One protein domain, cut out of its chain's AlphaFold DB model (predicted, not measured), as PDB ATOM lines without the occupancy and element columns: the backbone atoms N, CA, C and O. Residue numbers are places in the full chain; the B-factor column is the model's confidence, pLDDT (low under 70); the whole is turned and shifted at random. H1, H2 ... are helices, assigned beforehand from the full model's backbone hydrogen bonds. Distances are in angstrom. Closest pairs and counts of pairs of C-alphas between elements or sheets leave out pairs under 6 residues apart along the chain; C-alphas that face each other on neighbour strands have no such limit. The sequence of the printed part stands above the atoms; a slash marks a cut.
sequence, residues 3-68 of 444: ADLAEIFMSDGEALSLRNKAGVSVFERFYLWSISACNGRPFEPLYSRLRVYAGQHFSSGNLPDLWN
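Overview. This is residues 3 to 68 of the 444 residues of the protein "Rab13 protein" of Symbiodinium microadriaticum (UniProt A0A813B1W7). The longest helix, H4, lies side by side with H3 in a helical hairpin, and H1 stands over the first part of H4, so that the centres of H1, H3 and H4 make a triangle in a loosely joined three-helix group. The short helix H2 sits at the corner where the chain turns from the end of H1 towards the first residues of H3, and after H4 a tail with no named helix, residues 58 to 68, turns back. The printed part has 66 residues with four named helices, in the order H1, H2, H3, H4, and no named strand; the class is all helix. The whole is compact, with a radius of gyration of the C-alphas of 11.4 A, and its outline is rounded, spanning 28 by 26 by 26 A.

Along the chain. Find C-alpha 44 at (60.382, -42.015, -80.067); from there H4, residues 44 to 57, runs 19.6 A to C-alpha 57 at (72.062, -26.932, -75.597). Look before it for H3, residues 26 to 36, which is 15.8 A from first to last C-alpha. Go back to C-alpha 3 at (54.883, -34.001, -82.395), where H1, residues 3 to 11, begins its 12.4 A. H2 is short, residues 13 to 17.

Arrangement. Start from H4 and look at its residues 44 to 50, with which alone it touches H3; the closest C-alphas, those of Ser 34 and Tyr 47, are 5.3 A apart. The two run opposite ways at a tilt of 36 degrees, only just steep, and form a hairpin. H4 also only just touches H1, with its residues 45 to 46 alone and only at their ends: 3 pairs of C-alphas lie within 8 A, the closest being Ala 3 and Leu 46 at 6.5 A. H1 and H4 run the same way at a shallow tilt of 8 degrees. H1 and H3 are near each other. Move to H2, which touches H3, with the C-alphas of Leu 16 and Phe 27 closest at 4.8 A. H2 and H1 only just touch, and only at the corner, with 3 pairs of C-alphas within 8 A, the closest those of Phe 9 and Leu 16 at 6.9 A. H2 and H4 are apart. In the backbones of H1 and H2 every O i to N i+4 pair is within hydrogen-bond range; in H3 it is 6 of 7 and in H4 9 of 10.

Size, cuts and confidence. The two C-alphas farthest apart, those of Asn 39 and Gly 61, are 31.2 A from each other. The printed part has no cut. The link from H1 to H2 is tight, those from H2 to H3 and from H3 to H4 are short, and no link is long. The mean pLDDT of the printed part is 70.9; look for values under 70 at residue 3, residues 5 to 6, residue 36, residues 39 to 41, residue 55 and residues 57 to 68.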
ATOM      1  N   ALA A   3      53.601 -34.352 -81.791       65.56
ATOM      2  CA  ALA A   3      54.883 -34.001 -82.395       65.56
ATOM      3  C   ALA A   3      54.951 -32.510 -82.774       65.56
ATOM      4  O   ALA A   3      55.925 -31.852 -82.427       65.56
ATOM      5  N   ASP A   4      53.896 -31.957 -83.382       72.06
ATOM      6  CA  ASP A   4      53.857 -30.533 -83.768       72.06
ATOM      7  C   ASP A   4      53.843 -29.610 -82.537       72.06
ATOM      8  O   ASP A   4      54.516 -28.584 -82.511       72.06
ATOM      9  N   LEU A   5      53.115 -29.988 -81.477       67.31
ATOM     10  CA  LEU A   5      53.152 -29.258 -80.204       67.31
ATOM     11  C   LEU A   5      54.557 -29.270 -79.609       67.31
ATOM     12  O   LEU A   5      55.020 -28.251 -79.103       67.31
ATOM     13  N   ALA A   6      55.248 -30.403 -79.690       67.62
ATOM     14  CA  ALA A   6      56.614 -30.483 -79.222       67.62
ATOM     15  C   ALA A   6      57.590 -29.664 -80.077       67.62
ATOM     16  O   ALA A   6      58.518 -29.096 -79.517       67.62
ATOM     17  N   GLU A   7      57.387 -29.546 -81.393       70.38
ATOM     18  CA  GLU A   7      58.172 -28.624 -82.229       70.38
ATOM     19  C   GLU A   7      57.975 -27.168 -81.810       70.38
ATOM     20  O   GLU A   7      58.955 -26.441 -81.651       70.38
ATOM     21  N   ILE A   8      56.729 -26.768 -81.549       74.06
ATOM     22  CA  ILE A   8      56.416 -25.430 -81.041       74.06
ATOM     23  C   ILE A   8      57.133 -25.195 -79.704       74.06
ATOM     24  O   ILE A   8      57.822 -24.189 -79.554       74.06
ATOM     25  N   PHE A   9      57.066 -26.143 -78.763       71.81
ATOM     26  CA  PHE A   9      57.764 -26.020 -77.479       71.81
ATOM     27  C   PHE A   9      59.291 -26.030 -77.616       71.81
ATOM     28  O   PHE A   9      59.958 -25.268 -76.928       71.81
ATOM     29  N   MET A  10      59.862 -26.844 -78.508       74.31
ATOM     30  CA  MET A  10      61.315 -26.896 -78.723       74.31
ATOM     31  C   MET A  10      61.870 -25.645 -79.409       74.31
ATOM     32  O   MET A  10      63.048 -25.333 -79.236       74.31
ATOM     33  N   SER A  11      61.035 -24.921 -80.158       79.50
ATOM     34  CA  SER A  11      61.409 -23.638 -80.763       79.50
ATOM     35  C   SER A  11      61.514 -22.492 -79.746       79.50
ATOM     36  O   SER A  11      62.186 -21.497 -80.016       79.50
ATOM     37  N   ASP A  12      60.920 -22.656 -78.559       82.31
ATOM     38  CA  ASP A  12      60.929 -21.679 -77.474       82.31
ATOM     39  C   ASP A  12      61.831 -22.150 -76.318       82.31
ATOM     40  O   ASP A  12      61.399 -22.729 -75.316       82.31
ATOM     41  N   GLY A  13      63.135 -21.901 -76.469       76.69
ATOM     42  CA  GLY A  13      64.133 -22.258 -75.456       76.69
ATOM     43  C   GLY A  13      63.919 -21.568 -74.102       76.69
ATOM     44  O   GLY A  13      64.318 -22.112 -73.072       76.69
ATOM     45  N   GLU A  14      63.265 -20.401 -74.078       80.81
ATOM     46  CA  GLU A  14      62.923 -19.707 -72.834       80.81
ATOM     47  C   GLU A  14      61.807 -20.460 -72.103       80.81
ATOM     48  O   GLU A  14      61.972 -20.800 -70.928       80.81
ATOM     49  N   ALA A  15      60.737 -20.836 -72.811       83.12
ATOM     50  CA  ALA A  15      59.668 -21.663 -72.260       83.12
ATOM     51  C   ALA A  15      60.178 -23.011 -71.729       83.12
ATOM     52  O   ALA A  15      59.782 -23.428 -70.639       83.12
ATOM     53  N   LEU A  16      61.100 -23.671 -72.440       79.50
ATOM     54  CA  LEU A  16      61.716 -24.922 -71.980       79.50
ATOM     55  C   LEU A  16      62.510 -24.770 -70.675       79.50
ATOM     56  O   LEU A  16      62.610 -25.727 -69.902       79.50
ATOM     57  N   SER A  17      63.045 -23.575 -70.417       81.19
ATOM     58  CA  SER A  17      63.821 -23.263 -69.216       81.19
ATOM     59  C   SER A  17      62.970 -22.872 -68.003       81.19
ATOM     60  O   SER A  17      63.494 -22.835 -66.887       81.19
ATOM     61  N   LEU A  18      61.665 -22.620 -68.184       82.19
ATOM     62  CA  LEU A  18      60.755 -22.278 -67.089       82.19
ATOM     63  C   LEU A  18      60.683 -23.417 -66.075       82.19
ATOM     64  O   LEU A  18      60.469 -24.570 -66.444       82.19
ATOM     65  N   ARG A  19      60.821 -23.087 -64.787       82.06
ATOM     66  CA  ARG A  19      60.823 -24.052 -63.679       82.06
ATOM     67  C   ARG A  19      59.593 -23.896 -62.794       82.06
ATOM     68  O   ARG A  19      59.104 -22.790 -62.571       82.06
ATOM     69  N   ASN A  20      59.102 -25.012 -62.260       79.88
ATOM     70  CA  ASN A  20      58.057 -25.003 -61.235       79.88
ATOM     71  C   ASN A  20      58.638 -24.708 -59.833       79.88
ATOM     72  O   ASN A  20      59.844 -24.552 -59.655       79.88
ATOM     73  N   LYS A  21      57.778 -24.712 -58.802       76.12
ATOM     74  CA  LYS A  21      58.187 -24.558 -57.389       76.12
ATOM     75  C   LYS A  21      59.187 -25.619 -56.902       76.12
ATOM     76  O   LYS A  21      59.925 -25.352 -55.964       76.12
ATOM     77  N   ALA A  22      59.217 -26.790 -57.538       71.12
ATOM     78  CA  ALA A  22      60.159 -27.868 -57.238       71.12
ATOM     79  C   ALA A  22      61.491 -27.736 -57.997       71.12
ATOM     80  O   ALA A  22      62.300 -28.658 -57.970       71.12
ATOM     81  N   GLY A  23      61.696 -26.636 -58.729       74.12
ATOM     82  CA  GLY A  23      62.882 -26.425 -59.550       74.12
ATOM     83  C   GLY A  23      62.907 -27.247 -60.840       74.12
ATOM     84  O   GLY A  23      63.891 -27.170 -61.560       74.12
ATOM     85  N   VAL A  24      61.852 -27.991 -61.179       74.75
ATOM     86  CA  VAL A  24      61.791 -28.822 -62.388       74.75
ATOM     87  C   VAL A  24      61.391 -27.978 -63.590       74.75
ATOM     88  O   VAL A  24      60.333 -27.341 -63.578       74.75
ATOM     89  N   SER A  25      62.222 -28.006 -64.627       79.62
ATOM     90  CA  SER A  25      61.995 -27.311 -65.891       79.62
ATOM     91  C   SER A  25      60.908 -27.960 -66.753       79.62
ATOM     92  O   SER A  25      60.596 -29.149 -66.626       79.62
ATOM     93  N   VAL A  26      60.329 -27.180 -67.669       82.06
ATOM     94  CA  VAL A  26      59.422 -27.700 -68.704       82.06
ATOM     95  C   VAL A  26      60.131 -28.764 -69.542       82.06
ATOM     96  O   VAL A  26      59.542 -29.817 -69.787       82.06
ATOM     97  N   PHE A  27      61.402 -28.540 -69.895       82.69
ATOM     98  CA  PHE A  27      62.231 -29.527 -70.587       82.69
ATOM     99  C   PHE A  27      62.319 -30.856 -69.825       82.69
ATOM    100  O   PHE A  27      62.018 -31.899 -70.398       82.69
ATOM    101  N   GLU A  28      62.662 -30.830 -68.531       78.06
ATOM    102  CA  GLU A  28      62.760 -32.035 -67.688       78.06
ATOM    103  C   GLU A  28      61.458 -32.845 -67.690       78.06
ATOM    104  O   GLU A  28      61.471 -34.064 -67.868       78.06
ATOM    105  N   ARG A  29      60.313 -32.166 -67.554       78.56
ATOM    106  CA  ARG A  29      58.995 -32.817 -67.586       78.56
ATOM    107  C   ARG A  29      58.688 -33.430 -68.942       78.56
ATOM    108  O   ARG A  29      58.201 -34.555 -68.991       78.56
ATOM    109  N   PHE A  30      58.950 -32.697 -70.022       80.56
ATOM    110  CA  PHE A  30      58.723 -33.180 -71.381       80.56
ATOM    111  C   PHE A  30      59.615 -34.375 -71.702       80.56
ATOM    112  O   PHE A  30      59.138 -35.346 -72.283       80.56
ATOM    113  N   TYR A  31      60.875 -34.333 -71.273       78.56
ATOM    114  CA  TYR A  31      61.816 -35.430 -71.439       78.56
ATOM    115  C   TYR A  31      61.339 -36.686 -70.708       78.56
ATOM    116  O   TYR A  31      61.151 -37.719 -71.348       78.56
ATOM    117  N   LEU A  32      61.035 -36.594 -69.410       76.00
ATOM    118  CA  LEU A  32      60.533 -37.738 -68.640       76.00
ATOM    119  C   LEU A  32      59.202 -38.269 -69.175       76.00
ATOM    120  O   LEU A  32      59.031 -39.478 -69.299       76.00
ATOM    121  N   TRP A  33      58.278 -37.380 -69.544       79.12
ATOM    122  CA  TRP A  33      57.026 -37.781 -70.179       79.12
ATOM    123  C   TRP A  33      57.283 -38.528 -71.488       79.12
ATOM    124  O   TRP A  33      56.672 -39.568 -71.715       79.12
ATOM    125  N   SER A  34      58.211 -38.047 -72.322       78.25
ATOM    126  CA  SER A  34      58.523 -38.670 -73.610       78.25
ATOM    127  C   SER A  34      59.059 -40.092 -73.478       78.25
ATOM    128  O   SER A  34      58.867 -40.861 -74.407       78.25
ATOM    129  N   ILE A  35      59.656 -40.459 -72.338       72.44
ATOM    130  CA  ILE A  35      60.134 -41.823 -72.059       72.44
ATOM    131  C   ILE A  35      58.963 -42.776 -71.787       72.44
ATOM    132  O   ILE A  35      59.074 -43.959 -72.084       72.44
ATOM    133  N   SER A  36      57.834 -42.277 -71.263       69.44
ATOM    134  CA  SER A  36      56.701 -43.112 -70.838       69.44
ATOM    135  C   SER A  36      55.354 -42.811 -71.510       69.44
ATOM    136  O   SER A  36      54.309 -43.298 -71.071       69.44
ATOM    137  N   ALA A  37      55.349 -41.994 -72.564       72.81
ATOM    138  CA  ALA A  37      54.152 -41.401 -73.162       72.81
ATOM    139  C   ALA A  37      53.188 -42.398 -73.838       72.81
ATOM    140  O   ALA A  37      51.982 -42.152 -73.884       72.81
ATOM    141  N   CYS A  38      53.684 -43.516 -74.369       70.31
ATOM    142  CA  CYS A  38      52.922 -44.453 -75.200       70.31
ATOM    143  C   CYS A  38      52.606 -45.755 -74.450       70.31
ATOM    144  O   CYS A  38      53.125 -46.816 -74.795       70.31
ATOM    145  N   ASN A  39      51.745 -45.682 -73.425       64.50
ATOM    146  CA  ASN A  39      51.461 -46.804 -72.512       64.50
ATOM    147  C   ASN A  39      52.760 -47.347 -71.906       64.50
ATOM    148  O   ASN A  39      53.122 -48.509 -72.080       64.50
ATOM    149  N   GLY A  40      53.522 -46.437 -71.296       60.19
ATOM    150  CA  GLY A  40      54.855 -46.715 -70.785       60.19
ATOM    151  C   GLY A  40      55.940 -46.619 -71.841       60.19
ATOM    152  O   GLY A  40      57.052 -46.311 -71.473       60.19
ATOM    153  N   ARG A  41      55.668 -46.783 -73.138       63.38
ATOM    154  CA  ARG A  41      56.739 -46.734 -74.147       63.38
ATOM    155  C   ARG A  41      57.202 -45.306 -74.459       63.38
ATOM    156  O   ARG A  41      56.374 -44.387 -74.398       63.38
ATOM    157  N   PRO A  42      58.461 -45.127 -74.897       70.25
ATOM    158  CA  PRO A  42      58.929 -43.858 -75.410       70.25
ATOM    159  C   PRO A  42      58.099 -43.401 -76.607       70.25
ATOM    160  O   PRO A  42      57.778 -44.181 -77.508       70.25
ATOM    161  N   PHE A  43      57.772 -42.114 -76.643       79.81
ATOM    162  CA  PHE A  43      57.318 -41.458 -77.859       79.81
ATOM    163  C   PHE A  43      58.550 -41.075 -78.679       79.81
ATOM    164  O   PHE A  43      59.035 -39.944 -78.617       79.81
ATOM    165  N   GLU A  44      59.064 -42.056 -79.423       78.88
ATOM    166  CA  GLU A  44      60.382 -42.015 -80.067       78.88
ATOM    167  C   GLU A  44      60.675 -40.741 -80.880       78.88
ATOM    168  O   GLU A  44      61.748 -40.162 -80.692       78.88
ATOM    169  N   PRO A  45      59.735 -40.205 -81.694       80.50
ATOM    170  CA  PRO A  45      59.984 -38.972 -82.442       80.50
ATOM    171  C   PRO A  45      60.347 -37.785 -81.548       80.50
ATOM    172  O   PRO A  45      61.151 -36.939 -81.934       80.50
ATOM    173  N   LEU A  46      59.759 -37.710 -80.353       77.94
ATOM    174  CA  LEU A  46      60.052 -36.653 -79.399       77.94
ATOM    175  C   LEU A  46      61.269 -36.979 -78.541       77.94
ATOM    176  O   LEU A  46      62.117 -36.113 -78.348       77.94
ATOM    177  N   TYR A  47      61.360 -38.209 -78.040       76.94
ATOM    178  CA  TYR A  47      62.456 -38.640 -77.177       76.94
ATOM    179  C   TYR A  47      63.818 -38.450 -77.861       76.94
ATOM    180  O   TYR A  47      64.687 -37.754 -77.332       76.94
ATOM    181  N   SER A  48      63.968 -38.960 -79.089       75.75
ATOM    182  CA  SER A  48      65.189 -38.799 -79.885       75.75
ATOM    183  C   SER A  48      65.547 -37.324 -80.124       75.75
ATOM    184  O   SER A  48      66.710 -36.934 -80.007       75.75
ATOM    185  N   ARG A  49      64.558 -36.462 -80.391       76.88
ATOM    186  CA  ARG A  49      64.788 -35.021 -80.600       76.88
ATOM    187  C   ARG A  49      65.182 -34.295 -79.319       76.88
ATOM    188  O   ARG A  49      66.134 -33.519 -79.344       76.88
ATOM    189  N   LEU A  50      64.506 -34.562 -78.201       77.44
ATOM    190  CA  LEU A  50      64.864 -33.985 -76.903       77.44
ATOM    191  C   LEU A  50      66.258 -34.435 -76.464       77.44
ATOM    192  O   LEU A  50      66.979 -33.636 -75.878       77.44
ATOM    193  N   ARG A  51      66.672 -35.664 -76.795       73.88
ATOM    194  CA  ARG A  51      68.037 -36.159 -76.560       73.88
ATOM    195  C   ARG A  51      69.083 -35.403 -77.388       73.88
ATOM    196  O   ARG A  51      70.138 -35.051 -76.864       73.88
ATOM    197  N   VAL A  52      68.803 -35.113 -78.658       76.81
ATOM    198  CA  VAL A  52      69.695 -34.288 -79.496       76.81
ATOM    199  C   VAL A  52      69.754 -32.852 -78.971       76.81
ATOM    200  O   VAL A  52      70.845 -32.314 -78.784       76.81
ATOM    201  N   TYR A  53      68.598 -32.256 -78.667       76.81
ATOM    202  CA  TYR A  53      68.505 -30.917 -78.084       76.81
ATOM    203  C   TYR A  53      69.271 -30.834 -76.756       76.81
ATOM    204  O   TYR A  53      70.040 -29.897 -76.542       76.81
ATOM    205  N   ALA A  54      69.129 -31.854 -75.900       73.00
ATOM    206  CA  ALA A  54      69.874 -32.009 -74.657       73.00
ATOM    207  C   ALA A  54      71.384 -31.879 -74.898       73.00
ATOM    208  O   ALA A  54      72.031 -31.023 -74.303       73.00
ATOM    209  N   GLY A  55      71.931 -32.680 -75.818       69.25
ATOM    210  CA  GLY A  55      73.365 -32.688 -76.123       69.25
ATOM    211  C   GLY A  55      73.887 -31.404 -76.781       69.25
ATOM    212  O   GLY A  55      75.060 -31.074 -76.629       69.25
ATOM    213  N   GLN A  56      73.036 -30.670 -77.503       72.75
ATOM    214  CA  GLN A  56      73.413 -29.424 -78.181       72.75
ATOM    215  C   GLN A  56      73.364 -28.199 -77.261       72.75
ATOM    216  O   GLN A  56      74.208 -27.307 -77.370       72.75
ATOM    217  N   HIS A  57      72.375 -28.139 -76.366       67.81
ATOM    218  CA  HIS A  57      72.062 -26.932 -75.597       67.81
ATOM    219  C   HIS A  57      72.492 -26.999 -74.136       67.81
ATOM    220  O   HIS A  57      72.722 -25.960 -73.515       67.81
ATOM    221  N   PHE A  58      72.661 -28.200 -73.595       62.81
ATOM    222  CA  PHE A  58      73.112 -28.397 -72.234       62.81
ATOM    223  C   PHE A  58      74.493 -29.046 -72.288       62.81
ATOM    224  O   PHE A  58      74.668 -30.176 -72.733       62.81
ATOM    225  N   SER A  59      75.512 -28.297 -71.867       53.72
ATOM    226  CA  SER A  59      76.861 -28.843 -71.698       53.72
ATOM    227  C   SER A  59      76.800 -30.076 -70.788       53.72
ATOM    228  O   SER A  59      75.942 -30.129 -69.909       53.72
ATOM    229  N   SER A  60      77.725 -31.025 -70.934       48.59
ATOM    230  CA  SER A  60      77.807 -32.293 -70.179       48.59
ATOM    231  C   SER A  60      77.839 -32.186 -68.636       48.59
ATOM    232  O   SER A  60      77.936 -33.206 -67.967       48.59
ATOM    233  N   GLY A  61      77.727 -30.983 -68.059       41.16
ATOM    234  CA  GLY A  61      77.535 -30.728 -66.624       41.16
ATOM    235  C   GLY A  61      76.297 -29.890 -66.251       41.16
ATOM    236  O   GLY A  61      76.099 -29.634 -65.073       41.16
ATOM    237  N   ASN A  62      75.475 -29.461 -67.220       40.34
ATOM    238  CA  ASN A  62      74.282 -28.621 -67.013       40.34
ATOM    239  C   ASN A  62      72.970 -29.307 -67.405       40.34
ATOM    240  O   ASN A  62      71.904 -28.724 -67.191       40.34
ATOM    241  N   LEU A  63      73.017 -30.513 -67.985       46.94
ATOM    242  CA  LEU A  63      71.814 -31.332 -67.971       46.94
ATOM    243  C   LEU A  63      71.518 -31.620 -66.501       46.94
ATOM    244  O   LEU A  63      72.407 -32.124 -65.809       46.94
ATOM    245  N   PRO A  64      70.302 -31.317 -66.005       46.69
ATOM    246  CA  PRO A  64      69.848 -31.970 -64.795       46.69
ATOM    247  C   PRO A  64      70.090 -33.454 -65.002       46.69
ATOM    248  O   PRO A  64      69.951 -33.952 -66.122       46.69
ATOM    249  N   ASP A  65      70.507 -34.128 -63.944       52.25
ATOM    250  CA  ASP A  65      71.100 -35.459 -63.990       52.25
ATOM    251  C   ASP A  65      70.125 -36.551 -64.467       52.25
ATOM    252  O   ASP A  65      70.339 -37.714 -64.192       52.25
ATOM    253  N   LEU A  66      69.046 -36.193 -65.173       49.59
ATOM    254  CA  LEU A  66      68.070 -36.998 -65.903       49.59
ATOM    255  C   LEU A  66      68.683 -38.197 -66.620       49.59
ATOM    256  O   LEU A  66      68.040 -39.239 -66.682       49.59
ATOM    257  N   TRP A  67      69.894 -38.063 -67.174       50.41
ATOM    258  CA  TRP A  67      70.582 -39.196 -67.792       50.41
ATOM    259  C   TRP A  67      71.006 -40.241 -66.756       50.41
ATOM    260  O   TRP A  67      70.871 -41.432 -67.027       50.41
ATOM    261  N   ASN A  68      71.438 -39.793 -65.577       51.59
ATOM    262  CA  ASN A  68      71.834 -40.609 -64.432       51.59
ATOM    263  C   ASN A  68      70.691 -40.896 -63.446       51.59
ATOM    264  O   ASN A  68      70.871 -41.750 -62.578       51.59
TER     265      ASN A  68